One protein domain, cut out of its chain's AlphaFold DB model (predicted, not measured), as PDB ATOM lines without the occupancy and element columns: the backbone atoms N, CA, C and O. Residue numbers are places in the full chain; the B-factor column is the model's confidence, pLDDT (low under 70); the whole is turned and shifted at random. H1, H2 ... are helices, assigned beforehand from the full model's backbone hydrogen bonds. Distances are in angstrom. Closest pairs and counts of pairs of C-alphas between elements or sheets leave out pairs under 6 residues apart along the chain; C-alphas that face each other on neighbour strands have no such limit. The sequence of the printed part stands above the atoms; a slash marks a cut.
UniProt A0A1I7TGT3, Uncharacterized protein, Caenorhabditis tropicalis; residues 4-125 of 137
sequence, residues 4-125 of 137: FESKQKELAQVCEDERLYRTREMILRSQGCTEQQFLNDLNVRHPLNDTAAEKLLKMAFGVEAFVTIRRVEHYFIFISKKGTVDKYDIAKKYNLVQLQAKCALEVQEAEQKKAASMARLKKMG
ATOM      1  N   PHE A   4     171.945 202.973  97.151       74.75
ATOM      2  CA  PHE A   4     170.521 203.196  96.913       74.75
ATOM      3  C   PHE A   4     169.762 201.867  96.785       74.75
ATOM      4  O   PHE A   4     168.752 201.679  97.458       74.75
ATOM      5  N   GLU A   5     170.304 200.913  96.031       77.88
ATOM      6  CA  GLU A   5     169.764 199.554  95.886       77.88
ATOM      7  C   GLU A   5     169.668 198.835  97.237       77.88
ATOM      8  O   GLU A   5     168.658 198.198  97.531       77.88
ATOM      9  N   SER A   6     170.681 198.996  98.097       82.12
ATOM     10  CA  SER A   6     170.672 198.415  99.448       82.12
ATOM     11  C   SER A   6     169.515 198.951 100.297       82.12
ATOM     12  O   SER A   6     168.827 198.176 100.954       82.12
ATOM     13  N   LYS A   7     169.259 200.266 100.253       83.69
ATOM     14  CA  LYS A   7     168.157 200.888 101.005       83.69
ATOM     15  C   LYS A   7     166.787 200.460 100.489       83.69
ATOM     16  O   LYS A   7     165.886 200.235 101.287       83.69
ATOM     17  N   GLN A   8     166.629 200.344  99.171       86.50
ATOM     18  CA  GLN A   8     165.377 199.870  98.576       86.50
ATOM     19  C   GLN A   8     165.086 198.422  98.975       86.50
ATOM     20  O   GLN A   8     163.951 198.086  99.301       86.50
ATOM     21  N   LYS A   9     166.122 197.578  99.028       90.38
ATOM     22  CA  LYS A   9     165.989 196.195  99.487       90.38
ATOM     23  C   LYS A   9     165.585 196.105 100.961       90.38
ATOM     24  O   LYS A   9     164.703 195.322 101.293       90.38
ATOM     25  N   GLU A  10     166.190 196.914 101.831       90.62
ATOM     26  CA  GLU A  10     165.811 196.986 103.252       90.62
ATOM     27  C   GLU A  10     164.357 197.440 103.429       90.62
ATOM     28  O   GLU A  10     163.611 196.837 104.196       90.62
ATOM     29  N   LEU A  11     163.925 198.456 102.678       92.06
ATOM     30  CA  LEU A  11     162.550 198.948 102.734       92.06
ATOM     31  C   LEU A  11     161.543 197.895 102.252       92.06
ATOM     32  O   LEU A  11     160.519 197.671 102.895       92.06
ATOM     33  N   ALA A  12     161.859 197.210 101.150       92.75
ATOM     34  CA  ALA A  12     161.048 196.113 100.636       92.75
ATOM     35  C   ALA A  12     160.931 194.969 101.654       92.75
ATOM     36  O   ALA A  12     159.845 194.412 101.818       92.75
ATOM     37  N   GLN A  13     162.017 194.667 102.374       93.56
ATOM     38  CA  GLN A  13     161.998 193.673 103.445       93.56
ATOM     39  C   GLN A  13     161.055 194.084 104.579       93.56
ATOM     40  O   GLN A  13     160.265 193.259 105.019       93.56
ATOM     41  N   VAL A  14     161.071 195.350 105.010       94.00
ATOM     42  CA  VAL A  14     160.149 195.843 106.052       94.00
ATOM     43  C   VAL A  14     158.689 195.685 105.622       94.00
ATOM     44  O   VAL A  14     157.860 195.252 106.419       94.00
ATOM     45  N   CYS A  15     158.366 195.983 104.362       93.81
ATOM     46  CA  CYS A  15     157.012 195.796 103.837       93.81
ATOM     47  C   CYS A  15     156.585 194.320 103.814       93.81
ATOM     48  O   CYS A  15     155.422 194.012 104.074       93.81
ATOM     49  N   GLU A  16     157.503 193.410 103.485       94.81
ATOM     50  CA  GLU A  16     157.226 191.972 103.489       94.81
ATOM     51  C   GLU A  16     157.055 191.429 104.911       94.81
ATOM     52  O   GLU A  16     156.082 190.729 105.196       94.81
ATOM     53  N   ASP A  17     157.944 191.821 105.822       93.75
ATOM     54  CA  ASP A  17     157.865 191.460 107.235       93.75
ATOM     55  C   ASP A  17     156.552 191.955 107.851       93.75
ATOM     56  O   ASP A  17     155.875 191.200 108.544       93.75
ATOM     57  N   GLU A  18     156.131 193.185 107.545       95.12
ATOM     58  CA  GLU A  18     154.849 193.738 107.991       95.12
ATOM     59  C   GLU A  18     153.662 192.885 107.521       95.12
ATOM     60  O   GLU A  18     152.782 192.559 108.323       95.12
ATOM     61  N   ARG A  19     153.635 192.481 106.241       94.94
ATOM     62  CA  ARG A  19     152.586 191.594 105.709       94.94
ATOM     63  C   ARG A  19     152.565 190.259 106.448       94.94
ATOM     64  O   ARG A  19     151.501 189.798 106.861       94.94
ATOM     65  N   LEU A  20     153.736 189.659 106.651       94.75
ATOM     66  CA  LEU A  20     153.869 188.394 107.365       94.75
ATOM     67  C   LEU A  20     153.418 188.517 108.826       94.75
ATOM     68  O   LEU A  20     152.706 187.644 109.330       94.75
ATOM     69  N   TYR A  21     153.812 189.591 109.508       94.75
ATOM     70  CA  TYR A  21     153.454 189.835 110.900       94.75
ATOM     71  C   TYR A  21     151.951 190.038 111.067       94.75
ATOM     72  O   TYR A  21     151.386 189.457 111.988       94.75
ATOM     73  N   ARG A  22     151.278 190.745 110.151       94.12
ATOM     74  CA  ARG A  22     149.809 190.867 110.171       94.12
ATOM     75  C   ARG A  22     149.112 189.516 110.071       94.12
ATOM     76  O   ARG A  22     148.245 189.211 110.887       94.12
ATOM     77  N   THR A  23     149.521 188.680 109.118       94.19
ATOM     78  CA  THR A  23     148.941 187.340 108.947       94.19
ATOM     79  C   THR A  23     149.160 186.475 110.190       94.19
ATOM     80  O   THR A  23     148.235 185.820 110.668       94.19
ATOM     81  N   ARG A  24     150.370 186.502 110.762       92.62
ATOM     82  CA  ARG A  24     150.681 185.763 111.996       92.62
ATOM     83  C   ARG A  24     149.885 186.267 113.193       92.62
ATOM     84  O   ARG A  24     149.397 185.450 113.968       92.62
ATOM     85  N   GLU A  25     149.728 187.580 113.331       93.50
ATOM     86  CA  GLU A  25     148.941 188.180 114.406       93.50
ATOM     87  C   GLU A  25     147.480 187.726 114.344       93.50
ATOM     88  O   GLU A  25     146.913 187.365 115.372       93.50
ATOM     89  N   MET A  26     146.878 187.677 113.151       91.75
ATOM     90  CA  MET A  26     145.506 187.185 112.973       91.75
ATOM     91  C   MET A  26     145.354 185.725 113.411       91.75
ATOM     92  O   MET A  26     144.408 185.393 114.128       91.75
ATOM     93  N   ILE A  27     146.300 184.864 113.026       91.81
ATOM     94  CA  ILE A  27     146.295 183.448 113.417       91.81
ATOM     95  C   ILE A  27     146.417 183.319 114.938       91.81
ATOM     96  O   ILE A  27     145.604 182.640 115.561       91.81
ATOM     97  N   LEU A  28     147.375 184.007 115.558       90.00
ATOM     98  CA  LEU A  28     147.580 183.930 117.006       90.00
ATOM     99  C   LEU A  28     146.399 184.509 117.798       90.00
ATOM    100  O   LEU A  28     145.999 183.932 118.808       90.00
ATOM    101  N   ARG A  29     145.772 185.592 117.321       90.06
ATOM    102  CA  ARG A  29     144.544 186.130 117.929       90.06
ATOM    103  C   ARG A  29     143.399 185.114 117.885       90.06
ATOM    104  O   ARG A  29     142.676 184.990 118.869       90.06
ATOM    105  N   SER A  30     143.267 184.340 116.801       91.25
ATOM    106  CA  SER A  30     142.268 183.257 116.711       91.25
ATOM    107  C   SER A  30     142.504 182.119 117.714       91.25
ATOM    108  O   SER A  30     141.567 181.422 118.089       91.25
ATOM    109  N   GLN A  31     143.738 181.976 118.204       92.56
ATOM    110  CA  GLN A  31     144.131 181.015 119.239       92.56
ATOM    111  C   GLN A  31     144.024 181.590 120.664       92.56
ATOM    112  O   GLN A  31     144.388 180.920 121.627       92.56
ATOM    113  N   GLY A  32     143.531 182.826 120.813       92.19
ATOM    114  CA  GLY A  32     143.386 183.501 122.102       92.19
ATOM    115  C   GLY A  32     144.658 184.183 122.615       92.19
ATOM    116  O   GLY A  32     144.679 184.630 123.762       92.19
ATOM    117  N   CYS A  33     145.715 184.294 121.803       93.06
ATOM    118  CA  CYS A  33     146.916 185.028 122.199       93.06
ATOM    119  C   CYS A  33     146.660 186.536 122.231       93.06
ATOM    120  O   CYS A  33     146.041 187.109 121.329       93.06
ATOM    121  N   THR A  34     147.196 187.201 123.253       94.25
ATOM    122  CA  THR A  34     147.128 188.659 123.361       94.25
ATOM    123  C   THR A  34     148.155 189.329 122.455       94.25
ATOM    124  O   THR A  34     149.170 188.749 122.065       94.25
ATOM    125  N   GLU A  35     147.920 190.604 122.157       91.25
ATOM    126  CA  GLU A  35     148.859 191.420 121.389       91.25
ATOM    127  C   GLU A  35     150.248 191.480 122.036       91.25
ATOM    128  O   GLU A  35     151.252 191.309 121.352       91.25
ATOM    129  N   GLN A  36     150.322 191.648 123.359       92.88
ATOM    130  CA  GLN A  36     151.603 191.674 124.067       92.88
ATOM    131  C   GLN A  36     152.357 190.351 123.924       92.88
ATOM    132  O   GLN A  36     153.552 190.365 123.649       92.88
ATOM    133  N   GLN A  37     151.673 189.208 124.047       93.62
ATOM    134  CA  GLN A  37     152.299 187.895 123.855       93.62
ATOM    135  C   GLN A  37     152.884 187.757 122.449       93.62
ATOM    136  O   GLN A  37     154.015 187.301 122.296       93.62
ATOM    137  N   PHE A  38     152.144 188.209 121.437       95.06
ATOM    138  CA  PHE A  38     152.608 188.212 120.057       95.06
ATOM    139  C   PHE A  38     153.840 189.107 119.848       95.06
ATOM    140  O   PHE A  38     154.841 188.657 119.292       95.06
ATOM    141  N   LEU A  39     153.808 190.357 120.317       95.50
ATOM    142  CA  LEU A  39     154.941 191.281 120.171       95.50
ATOM    143  C   LEU A  39     156.181 190.792 120.933       95.50
ATOM    144  O   LEU A  39     157.310 190.989 120.474       95.50
ATOM    145  N   ASN A  40     155.981 190.129 122.073       94.44
ATOM    146  CA  ASN A  40     157.065 189.535 122.841       94.44
ATOM    147  C   ASN A  40     157.682 188.337 122.100       94.44
ATOM    148  O   ASN A  40     158.901 188.286 121.950       94.44
ATOM    149  N   ASP A  41     156.862 187.433 121.550       93.38
ATOM    150  CA  ASP A  41     157.324 186.326 120.695       93.38
ATOM    151  C   ASP A  41     158.114 186.840 119.481       93.38
ATOM    152  O   ASP A  41     159.207 186.345 119.202       93.38
ATOM    153  N   LEU A  42     157.640 187.901 118.814       94.19
ATOM    154  CA  LEU A  42     158.374 188.509 117.702       94.19
ATOM    155  C   LEU A  42     159.749 189.041 118.118       94.19
ATOM    156  O   LEU A  42     160.719 188.860 117.382       94.19
ATOM    157  N   ASN A  43     159.849 189.688 119.279       93.38
ATOM    158  CA  ASN A  43     161.122 190.203 119.784       93.38
ATOM    159  C   ASN A  43     162.066 189.093 120.268       93.38
ATOM    160  O   ASN A  43     163.277 189.295 120.254       93.38
ATOM    161  N   VAL A  44     161.546 187.918 120.635       93.12
ATOM    162  CA  VAL A  44     162.358 186.729 120.931       93.12
ATOM    163  C   VAL A  44     162.860 186.068 119.646       93.12
ATOM    164  O   VAL A  44     164.050 185.785 119.531       93.12
ATOM    165  N   ARG A  45     161.986 185.847 118.653       91.75
ATOM    166  CA  ARG A  45     162.362 185.211 117.372       91.75
ATOM    167  C   ARG A  45     163.283 186.074 116.529       91.75
ATOM    168  O   ARG A  45     164.134 185.562 115.806       91.75
ATOM    169  N   HIS A  46     163.094 187.383 116.611       92.56
ATOM    170  CA  HIS A  46     163.868 188.367 115.879       92.56
ATOM    171  C   HIS A  46     164.392 189.410 116.877       92.56
ATOM    172  O   HIS A  46     163.795 190.478 117.035       92.56
ATOM    173  N   PRO A  47     165.493 189.113 117.585       93.44
ATOM    174  CA  PRO A  47     166.043 190.025 118.577       93.44
ATOM    175  C   PRO A  47     166.396 191.388 117.987       93.44
ATOM    176  O   PRO A  47     167.002 191.490 116.918       93.44
ATOM    177  N   LEU A  48     166.038 192.442 118.717       94.31
ATOM    178  CA  LEU A  48     166.431 193.813 118.420       94.31
ATOM    179  C   LEU A  48     167.487 194.284 119.425       94.31
ATOM    180  O   LEU A  48     167.496 193.896 120.593       94.31
ATOM    181  N   ASN A  49     168.367 195.159 118.952       96.00
ATOM    182  CA  ASN A  49     169.165 196.035 119.801       96.00
ATOM    183  C   ASN A  49     168.718 197.485 119.573       96.00
ATOM    184  O   ASN A  49     168.078 197.773 118.563       96.00
ATOM    185  N   ASP A  50     169.086 198.391 120.474       95.19
ATOM    186  CA  ASP A  50     168.657 199.792 120.437       95.19
ATOM    187  C   ASP A  50     168.928 200.474 119.079       95.19
ATOM    188  O   ASP A  50     168.050 201.127 118.514       95.19
ATOM    189  N   THR A  51     170.111 200.257 118.496       95.06
ATOM    190  CA  THR A  51     170.485 200.820 117.187       95.06
ATOM    191  C   THR A  51     169.634 200.252 116.050       95.06
ATOM    192  O   THR A  51     169.222 200.982 115.146       95.06
ATOM    193  N   ALA A  52     169.386 198.941 116.062       94.94
ATOM    194  CA  ALA A  52     168.554 198.273 115.068       94.94
ATOM    195  C   ALA A  52     167.085 198.694 115.201       94.94
ATOM    196  O   ALA A  52     166.440 198.946 114.187       94.94
ATOM    197  N   ALA A  53     166.587 198.839 116.430       96.31
ATOM    198  CA  ALA A  53     165.233 199.286 116.728       96.31
ATOM    199  C   ALA A  53     164.975 200.694 116.173       96.31
ATOM    200  O   ALA A  53     163.994 200.896 115.466       96.31
ATOM    201  N   GLU A  54     165.880 201.653 116.390       95.44
ATOM    202  CA  GLU A  54     165.729 203.007 115.839       95.44
ATOM    203  C   GLU A  54     165.749 203.044 114.305       95.44
ATOM    204  O   GLU A  54     164.949 203.749 113.681       95.44
ATOM    205  N   LYS A  55     166.660 202.286 113.679       95.00
ATOM    206  CA  LYS A  55     166.727 202.190 112.212       95.00
ATOM    207  C   LYS A  55     165.453 201.572 111.646       95.00
ATOM    208  O   LYS A  55     164.897 202.106 110.688       95.00
ATOM    209  N   LEU A  56     164.993 200.482 112.257       95.88
ATOM    210  CA  LEU A  56     163.770 199.795 111.870       95.88
ATOM    211  C   LEU A  56     162.555 200.707 112.039       95.88
ATOM    212  O   LEU A  56     161.764 200.813 111.113       95.88
ATOM    213  N   LEU A  57     162.457 201.431 113.157       96.62
ATOM    214  CA  LEU A  57     161.388 202.398 113.405       96.62
ATOM    215  C   LEU A  57     161.339 203.478 112.327       96.62
ATOM    216  O   LEU A  57     160.271 203.773 111.802       96.62
ATOM    217  N   LYS A  58     162.497 204.035 111.953       95.62
ATOM    218  CA  LYS A  58     162.575 205.052 110.901       95.62
ATOM    219  C   LYS A  58     162.043 204.536 109.563       95.62
ATOM    220  O   LYS A  58     161.336 205.265 108.873       95.62
ATOM    221  N   MET A  59     162.408 203.311 109.187       95.12
ATOM    222  CA  MET A  59     161.936 202.698 107.943       95.12
ATOM    223  C   MET A  59     160.447 202.372 108.024       95.12
ATOM    224  O   MET A  59     159.697 202.775 107.144       95.12
ATOM    225  N   ALA A  60     160.023 201.718 109.106       95.06
ATOM    226  CA  ALA A  60     158.646 201.304 109.336       95.06
ATOM    227  C   ALA A  60     157.678 202.491 109.350       95.06
ATOM    228  O   ALA A  60     156.603 202.400 108.771       95.06
ATOM    229  N   PHE A  61     158.080 203.620 109.937       95.06
ATOM    230  CA  PHE A  61     157.297 204.853 109.908       95.06
ATOM    231  C   PHE A  61     157.133 205.404 108.485       95.06
ATOM    232  O   PHE A  61     156.059 205.870 108.129       95.06
ATOM    233  N   GLY A  62     158.172 205.310 107.649       92.75
ATOM    234  CA  GLY A  62     158.123 205.778 106.261       92.75
ATOM    235  C   GLY A  62     157.218 204.955 105.337       92.75
ATOM    236  O   GLY A  62     156.829 205.459 104.289       92.75
ATOM    237  N   VAL A  63     156.891 203.714 105.709       93.69
ATOM    238  CA  VAL A  63     156.005 202.813 104.942       93.69
ATOM    239  C   VAL A  63     154.750 202.408 105.712       93.69
ATOM    240  O   VAL A  63     154.067 201.469 105.318       93.69
ATOM    241  N   GLU A  64     154.463 203.081 106.829       93.81
ATOM    242  CA  GLU A  64     153.288 202.826 107.671       93.81
ATOM    243  C   GLU A  64     153.143 201.351 108.111       93.81
ATOM    244  O   GLU A  64     152.050 200.784 108.209       93.81
ATOM    245  N   ALA A  65     154.272 200.704 108.415       95.38
ATOM    246  CA  ALA A  65     154.322 199.328 108.903       95.38
ATOM    247  C   ALA A  65     153.925 199.252 110.391       95.38
ATOM    248  O   ALA A  65     154.769 199.138 111.282       95.38
ATOM    249  N   PHE A  66     152.624 199.365 110.670       94.75
ATOM    250  CA  PHE A  66     152.069 199.491 112.021       94.75
ATOM    251  C   PHE A  66     152.397 198.333 112.972       94.75
ATOM    252  O   PHE A  66     152.648 198.581 114.153       94.75
ATOM    253  N   VAL A  67     152.419 197.075 112.516       95.56
ATOM    254  CA  VAL A  67     152.790 195.949 113.396       95.56
ATOM    255  C   VAL A  67     154.261 196.052 113.784       95.56
ATOM    256  O   VAL A  67     154.615 195.892 114.955       95.56
ATOM    257  N   THR A  68     155.108 196.403 112.821       96.25
ATOM    258  CA  THR A  68     156.533 196.655 113.047       96.25
ATOM    259  C   THR A  68     156.758 197.828 114.005       96.25
ATOM    260  O   THR A  68     157.565 197.712 114.929       96.25
ATOM    261  N   ILE A  69     156.014 198.927 113.852       97.31
ATOM    262  CA  ILE A  69     156.076 200.084 114.758       97.31
ATOM    263  C   ILE A  69     155.705 199.667 116.186       97.31
ATOM    264  O   ILE A  69     156.484 199.920 117.104       97.31
ATOM    265  N   ARG A  70     154.583 198.956 116.377       96.44
ATOM    266  CA  ARG A  70     154.160 198.458 117.702       96.44
ATOM    267  C   ARG A  70     155.181 197.509 118.320       96.44
ATOM    268  O   ARG A  70     155.454 197.584 119.514       96.44
ATOM    269  N   ARG A  71     155.795 196.636 117.520       96.31
ATOM    270  CA  ARG A  71     156.867 195.747 117.986       96.31
ATOM    271  C   ARG A  71     158.067 196.528 118.509       96.31
ATOM    272  O   ARG A  71     158.607 196.177 119.561       96.31
ATOM    273  N   VAL A  72     158.496 197.555 117.778       97.31
ATOM    274  CA  VAL A  72     159.618 198.402 118.192       97.31
ATOM    275  C   VAL A  72     159.250 199.239 119.422       97.31
ATOM    276  O   VAL A  72     160.057 199.359 120.342       97.31
ATOM    277  N   GLU A  73     158.023 199.752 119.496       97.38
ATOM    278  CA  GLU A  73     157.511 200.431 120.689       97.38
ATOM    279  C   GLU A  73     157.549 199.506 121.916       97.38
ATOM    280  O   GLU A  73     158.125 199.860 122.945       97.38
ATOM    281  N   HIS A  74     157.053 198.273 121.782       96.81
ATOM    282  CA  HIS A  74     157.115 197.248 122.825       96.81
ATOM    283  C   HIS A  74     158.559 196.931 123.244       96.81
ATOM    284  O   HIS A  74     158.851 196.771 124.431       96.81
ATOM    285  N   TYR A  75     159.492 196.870 122.290       97.25
ATOM    286  CA  TYR A  75     160.913 196.707 122.590       97.25
ATOM    287  C   TYR A  75     161.445 197.855 123.460       97.25
ATOM    288  O   TYR A  75     162.110 197.600 124.468       97.25
ATOM    289  N   PHE A  76     161.126 199.111 123.125       97.00
ATOM    290  CA  PHE A  76     161.577 200.265 123.907       97.00
ATOM    291  C   PHE A  76     161.009 200.289 125.329       97.00
ATOM    292  O   PHE A  76     161.715 200.682 126.263       97.00
ATOM    293  N   ILE A  77     159.769 199.835 125.504       95.88
ATOM    294  CA  ILE A  77     159.108 199.770 126.810       95.88
ATOM    295  C   ILE A  77     159.752 198.701 127.702       95.88
ATOM    296  O   ILE A  77     160.098 198.995 128.843       95.88
ATOM    297  N   PHE A  78     159.924 197.474 127.199       94.38
ATOM    298  CA  PHE A  78     160.208 196.318 128.061       94.38
ATOM    299  C   PHE A  78     161.643 195.784 127.999       94.38
ATOM    300  O   PHE A  78     162.077 195.131 128.943       94.38
ATOM    301  N   ILE A  79     162.377 196.022 126.908       94.31
ATOM    302  CA  ILE A  79     163.658 195.338 126.638       94.31
ATOM    303  C   ILE A  79     164.826 196.329 126.533       94.31
ATOM    304  O   ILE A  79     165.921 196.060 127.026       94.31
ATOM    305  N   SER A  80     164.604 197.479 125.895       94.56
ATOM    306  CA  SER A  80     165.620 198.504 125.643       94.56
ATOM    307  C   SER A  80     166.296 199.002 126.918       94.56
ATOM    308  O   SER A  80     165.630 199.379 127.890       94.56
ATOM    309  N   LYS A  81     167.619 199.171 126.835       93.81
ATOM    310  CA  LYS A  81     168.463 199.691 127.924       93.81
ATOM    311  C   LYS A  81     168.628 201.214 127.913       93.81
ATOM    312  O   LYS A  81     169.225 201.754 128.839       93.81
ATOM    313  N   LYS A  82     168.104 201.908 126.896       92.69
ATOM    314  CA  LYS A  82     168.090 203.381 126.843       92.69
ATOM    315  C   LYS A  82     167.474 204.031 128.079       92.69
ATOM    316  O   LYS A  82     166.549 203.490 128.686       92.69
ATOM    317  N   GLY A  83     167.952 205.236 128.384       92.88
ATOM    318  CA  GLY A  83     167.374 206.078 129.423       92.88
ATOM    319  C   GLY A  83     165.976 206.580 129.052       92.88
ATOM    320  O   GLY A  83     165.615 206.662 127.878       92.88
ATOM    321  N   THR A  84     165.192 206.948 130.066       93.06
ATOM    322  CA  THR A  84     163.816 207.443 129.903       93.06
ATOM    323  C   THR A  84     163.741 208.705 129.032       93.06
ATOM    324  O   THR A  84     162.796 208.843 128.264       93.06
ATOM    325  N   VAL A  85     164.748 209.589 129.090       91.50
ATOM    326  CA  VAL A  85     164.809 210.809 128.259       91.50
ATOM    327  C   VAL A  85     164.922 210.455 126.774       91.50
ATOM    328  O   VAL A  85     164.067 210.854 125.988       91.50
ATOM    329  N   ASP A  86     165.894 209.614 126.403       94.38
ATOM    330  CA  ASP A  86     166.076 209.174 125.014       94.38
ATOM    331  C   ASP A  86     164.827 208.461 124.480       94.38
ATOM    332  O   ASP A  86     164.406 208.677 123.342       94.38
ATOM    333  N   LYS A  87     164.217 207.603 125.309       95.62
ATOM    334  CA  LYS A  87     162.969 206.910 124.971       95.62
ATOM    335  C   LYS A  87     161.835 207.904 124.721       95.62
ATOM    336  O   LYS A  87     161.112 207.739 123.742       95.62
ATOM    337  N   TYR A  88     161.703 208.940 125.548       94.25
ATOM    338  CA  TYR A  88     160.677 209.967 125.391       94.25
ATOM    339  C   TYR A  88     160.869 210.796 124.114       94.25
ATOM    340  O   TYR A  88     159.901 211.033 123.391       94.25
ATOM    341  N   ASP A  89     162.105 211.165 123.775       95.50
ATOM    342  CA  ASP A  89     162.404 211.899 122.540       95.50
ATOM    343  C   ASP A  89     162.066 211.077 121.290       95.50
ATOM    344  O   ASP A  89     161.439 211.581 120.351       95.50
ATOM    345  N   ILE A  90     162.412 209.783 121.293       95.81
ATOM    346  CA  ILE A  90     162.011 208.839 120.239       95.81
ATOM    347  C   ILE A  90     160.483 208.747 120.172       95.81
ATOM    348  O   ILE A  90     159.901 208.841 119.087       95.81
ATOM    349  N   ALA A  91     159.826 208.603 121.323       95.50
ATOM    350  CA  ALA A  91     158.383 208.453 121.402       95.50
ATOM    351  C   ALA A  91     157.639 209.688 120.887       95.50
ATOM    352  O   ALA A  91     156.633 209.562 120.193       95.50
ATOM    353  N   LYS A  92     158.143 210.887 121.179       95.31
ATOM    354  CA  LYS A  92     157.593 212.143 120.666       95.31
ATOM    355  C   LYS A  92     157.803 212.266 119.159       95.31
ATOM    356  O   LYS A  92     156.876 212.624 118.439       95.31
ATOM    357  N   LYS A  93     159.001 211.930 118.671       95.81
ATOM    358  CA  LYS A  93     159.361 212.033 117.250       95.81
ATOM    359  C   LYS A  93     158.502 211.153 116.343       95.81
ATOM    360  O   LYS A  93     158.154 211.585 115.250       95.81
ATOM    361  N   TYR A  94     158.191 209.935 116.781       94.75
ATOM    362  CA  TYR A  94     157.420 208.960 115.999       94.75
ATOM    363  C   TYR A  94     155.988 208.760 116.513       94.75
ATOM    364  O   TYR A  94     155.310 207.832 116.085       94.75
ATOM    365  N   ASN A  95     155.526 209.626 117.422       94.12
ATOM    366  CA  ASN A  95     154.196 209.577 118.030       94.12
ATOM    367  C   ASN A  95     153.827 208.209 118.658       94.12
ATOM    368  O   ASN A  95     152.727 207.693 118.471       94.12
ATOM    369  N   LEU A  96     154.764 207.615 119.402       95.06
ATOM    370  CA  LEU A  96     154.598 206.336 120.101       95.06
ATOM    371  C   LEU A  96     153.891 206.545 121.448       95.06
ATOM    372  O   LEU A  96     154.525 206.827 122.467       95.06
ATOM    373  N   VAL A  97     152.561 206.472 121.437       94.38
ATOM    374  CA  VAL A  97     151.703 206.855 122.571       94.38
ATOM    375  C   VAL A  97     151.936 205.991 123.815       94.38
ATOM    376  O   VAL A  97     151.980 206.523 124.926       94.38
ATOM    377  N   GLN A  98     152.116 204.676 123.663       94.44
ATOM    378  CA  GLN A  98     152.322 203.786 124.810       94.44
ATOM    379  C   GLN A  98     153.686 204.039 125.452       94.44
ATOM    380  O   GLN A  98     153.800 204.062 126.680       94.44
ATOM    381  N   LEU A  99     154.711 204.293 124.635       95.25
ATOM    382  CA  LEU A  99     156.039 204.633 125.137       95.25
ATOM    383  C   LEU A  99     156.039 205.994 125.848       95.25
ATOM    384  O   LEU A  99     156.620 206.105 126.926       95.25
ATOM    385  N   GLN A 100     155.337 207.001 125.317       94.62
ATOM    386  CA  GLN A 100     155.175 208.299 125.992       94.62
ATOM    387  C   GLN A 100     154.517 208.139 127.369       94.62
ATOM    388  O   GLN A 100     155.024 208.671 128.359       94.62
ATOM    389  N   ALA A 101     153.423 207.374 127.444       94.50
ATOM    390  CA  ALA A 101     152.728 207.106 128.700       94.50
ATOM    391  C   ALA A 101     153.633 206.378 129.704       94.50
ATOM    392  O   ALA A 101     153.683 206.746 130.879       94.50
ATOM    393  N   LYS A 102     154.406 205.386 129.242       93.94
ATOM    394  CA  LYS A 102     155.352 204.667 130.100       93.94
ATOM    395  C   LYS A 102     156.434 205.590 130.658       93.94
ATOM    396  O   LYS A 102     156.698 205.547 131.858       93.94
ATOM    397  N   CYS A 103     157.029 206.438 129.820       93.12
ATOM    398  CA  CYS A 103     158.046 207.392 130.259       93.12
ATOM    399  C   CYS A 103     157.495 208.387 131.291       93.12
ATOM    400  O   CYS A 103     158.178 208.685 132.268       93.12
ATOM    401  N   ALA A 104     156.258 208.866 131.121       91.88
ATOM    402  CA  ALA A 104     155.621 209.761 132.088       91.88
ATOM    403  C   ALA A 104     155.440 209.098 133.467       91.88
ATOM    404  O   ALA A 104     155.745 209.711 134.491       91.88
ATOM    405  N   LEU A 105     155.013 207.830 133.495       93.00
ATOM    406  CA  LEU A 105     154.887 207.056 134.735       93.00
ATOM    407  C   LEU A 105     156.242 206.866 135.431       93.00
ATOM    408  O   LEU A 105     156.343 207.059 136.640       93.00
ATOM    409  N   GLU A 106     157.298 206.544 134.681       91.19
ATOM    410  CA  GLU A 106     158.648 206.381 135.242       91.19
ATOM    411  C   GLU A 106     159.177 207.670 135.886       91.19
ATOM    412  O   GLU A 106     159.788 207.627 136.958       91.19
ATOM    413  N   VAL A 107     158.919 208.825 135.263       90.00
ATOM    414  CA  VAL A 107     159.285 210.136 135.823       90.00
ATOM    415  C   VAL A 107     158.519 210.398 137.117       90.00
ATOM    416  O   VAL A 107     159.132 210.745 138.128       90.00
ATOM    417  N   GLN A 108     157.205 210.165 137.120       90.44
ATOM    418  CA  GLN A 108     156.372 210.351 138.305       90.44
ATOM    419  C   GLN A 108     156.830 209.460 139.471       90.44
ATOM    420  O   GLN A 108     156.963 209.926 140.606       90.44
ATOM    421  N   GLU A 109     157.132 208.187 139.211       90.75
ATOM    422  CA  GLU A 109     157.664 207.270 140.224       90.75
ATOM    423  C   GLU A 109     159.024 207.735 140.770       90.75
ATOM    424  O   GLU A 109     159.297 207.615 141.969       90.75
ATOM    425  N   ALA A 110     159.892 208.274 139.910       87.88
ATOM    426  CA  ALA A 110     161.189 208.799 140.323       87.88
ATOM    427  C   ALA A 110     161.043 210.034 141.228       87.88
ATOM    428  O   ALA A 110     161.760 210.158 142.225       87.88
ATOM    429  N   GLU A 111     160.105 210.928 140.921       88.88
ATOM    430  CA  GLU A 111     159.785 212.090 141.754       88.88
ATOM    431  C   GLU A 111     159.214 211.681 143.112       88.88
ATOM    432  O   GLU A 111     159.676 212.170 144.144       88.88
ATOM    433  N   GLN A 112     158.285 210.722 143.137       89.56
ATOM    434  CA  GLN A 112     157.724 210.189 144.380       89.56
ATOM    435  C   GLN A 112     158.804 209.566 145.273       89.56
ATOM    436  O   GLN A 112     158.847 209.831 146.477       89.56
ATOM    437  N   LYS A 113     159.732 208.791 144.693       89.62
ATOM    438  CA  LYS A 113     160.869 208.214 145.431       89.62
ATOM    439  C   LYS A 113     161.772 209.304 146.010       89.62
ATOM    440  O   LYS A 113     162.111 209.240 147.189       89.62
ATOM    441  N   LYS A 114     162.111 210.333 145.225       88.00
ATOM    442  CA  LYS A 114     162.906 211.482 145.701       88.00
ATOM    443  C   LYS A 114     162.207 212.222 146.839       88.00
ATOM    444  O   LYS A 114     162.841 212.512 147.854       88.00
ATOM    445  N   ALA A 115     160.908 212.486 146.706       88.00
ATOM    446  CA  ALA A 115     160.114 213.138 147.742       88.00
ATOM    447  C   ALA A 115     160.094 212.315 149.041       88.00
ATOM    448  O   ALA A 115     160.325 212.861 150.123       88.00
ATOM    449  N   ALA A 116     159.913 210.994 148.942       87.75
ATOM    450  CA  ALA A 116     159.963 210.089 150.088       87.75
ATOM    451  C   ALA A 116     161.347 210.080 150.764       87.75
ATOM    452  O   ALA A 116     161.441 210.158 151.994       87.75
ATOM    453  N   SER A 117     162.431 210.051 149.982       85.62
ATOM    454  CA  SER A 117     163.802 210.147 150.499       85.62
ATOM    455  C   SER A 117     164.056 211.474 151.219       85.62
ATOM    456  O   SER A 117     164.574 211.472 152.336       85.62
ATOM    457  N   MET A 118     163.633 212.598 150.635       83.69
ATOM    458  CA  MET A 118     163.754 213.930 151.244       83.69
ATOM    459  C   MET A 118     162.957 214.039 152.549       83.69
ATOM    460  O   MET A 118     163.467 214.548 153.551       83.69
ATOM    461  N   ALA A 119     161.736 213.499 152.586       85.50
ATOM    462  CA  ALA A 119     160.927 213.450 153.801       85.50
ATOM    463  C   ALA A 119     161.601 212.622 154.910       85.50
ATOM    464  O   ALA A 119     161.570 213.010 156.082       85.50
ATOM    465  N   ARG A 120     162.258 211.508 154.557       84.38
ATOM    466  CA  ARG A 120     163.016 210.683 155.510       84.38
ATOM    467  C   ARG A 120     164.237 211.423 156.062       84.38
ATOM    468  O   ARG A 120     164.451 211.401 157.272       84.38
ATOM    469  N   LEU A 121     165.007 212.104 155.212       81.94
ATOM    470  CA  LEU A 121     166.164 212.906 155.634       81.94
ATOM    471  C   LEU A 121     165.756 214.047 156.577       81.94
ATOM    472  O   LEU A 121     166.395 214.236 157.614       81.94
ATOM    473  N   LYS A 122     164.632 214.721 156.288       78.94
ATOM    474  CA  LYS A 122     164.045 215.746 157.166       78.94
ATOM    475  C   LYS A 122     163.702 215.206 158.552       78.94
ATOM    476  O   LYS A 122     164.016 215.857 159.543       78.94
ATOM    477  N   LYS A 123     163.109 214.011 158.634       79.69
ATOM    478  CA  LYS A 123     162.796 213.354 159.915       79.69
ATOM    479  C   LYS A 123     164.045 212.939 160.700       79.69
ATOM    480  O   LYS A 123     164.023 212.979 161.921       79.69
ATOM    481  N   MET A 124     165.125 212.553 160.017       78.38
ATOM    482  CA  MET A 124     166.375 212.116 160.657       78.38
ATOM    483  C   MET A 124     167.320 213.273 161.030       78.38
ATOM    484  O   MET A 124     168.418 213.015 161.513       78.38
ATOM    485  N   GLY A 125     166.941 214.534 160.778       69.50
ATOM    486  CA  GLY A 125     167.771 215.707 161.080       69.50
ATOM    487  C   GLY A 125     169.069 215.808 160.266       69.50
ATOM    488  O   GLY A 125     169.902 216.661 160.549       69.50
TER     489      GLY A 125
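Overview. This is residues 4 to 125 of the 137 residues of an uncharacterized protein of Caenorhabditis tropicalis (UniProt A0A1I7TGT3). A body of helices is gathered round H4, with the long helix H1 crossing one end of H4 at nearly a right angle and the long helix H6 leaving near its other end as an arm. H2 crosses H4, H3 packs side by side with it, and H5 folds against the first part of H6, while residues 108 to 125, of which 108 to 123 belong to H6, stick out and make much of the length. The printed part has 122 residues with six named helices, H1 to H6 in order along the chain, and no named strand; its class is all helix. It is loose, with a radius of gyration of the C-alphas of 18.3 A, and its outline is flat, spanning 65 by 40 by 21 A.

Arrangement. H1, residues 4 to 30, touches H2, residues 35 to 45, with its residues 25 to 29 alone; the closest C-alphas, of Glu 25 and Phe 38, are 6.7 A apart, and the tilt is steep at 49 degrees, opposite ways. H3, residues 50 to 62, touches H1 about perpendicular at 89 degrees, the closest C-alphas being those of Leu 11 and Met 59, 6.4 A apart. H4, residues 66 to 78, is the hub, touching four other helices. With residues 66 to 68 alone it touches H1, about perpendicular at 82 degrees, the C-alphas of Glu 18 and Thr 68 coming closest at 6.1 A. It touches H2 about perpendicular at 82 degrees, closest at the C-alphas of Leu 39 and Arg 71, 5.3 A. H3 and H4 form a helical hairpin at a shallow tilt of 27 degrees, closest at the C-alphas of Ala 53 and Val 72, 5.9 A. H5, residues 84 to 93, and H6, residues 97 to 123, form another at 30 degrees, closest at the C-alphas of Ala 91 and Gln 100, 5.6 A. H4 touches H6 at a shallow tilt of 14 degrees, the same way, closest at the C-alphas of Ile 77 and Leu 99, 6.0 A. H1 and H6 are apart. In each of the six helices every O i to N i+4 pair is within hydrogen-bond range.

Along the chain. H1 begins at C-alpha 4, (170.521, 203.196, 96.913), and is 39.8 A long. H2 is 15.4 A long, H3 18.6 A, H4 18.3 A and H5 14.2 A. H4 begins at C-alpha 66, (152.069, 199.491, 112.021). H6, 39.5 A long, ends at C-alpha 123, (162.796, 213.354, 159.915).

Size, cuts and confidence. The two C-alphas farthest apart, of Glu 5 and Gly 125, are 67.2 A apart. The printed part has no cut, and its five links between helices are tight. The mean pLDDT of the printed part is 92.2, and residue 125 alone is under 70.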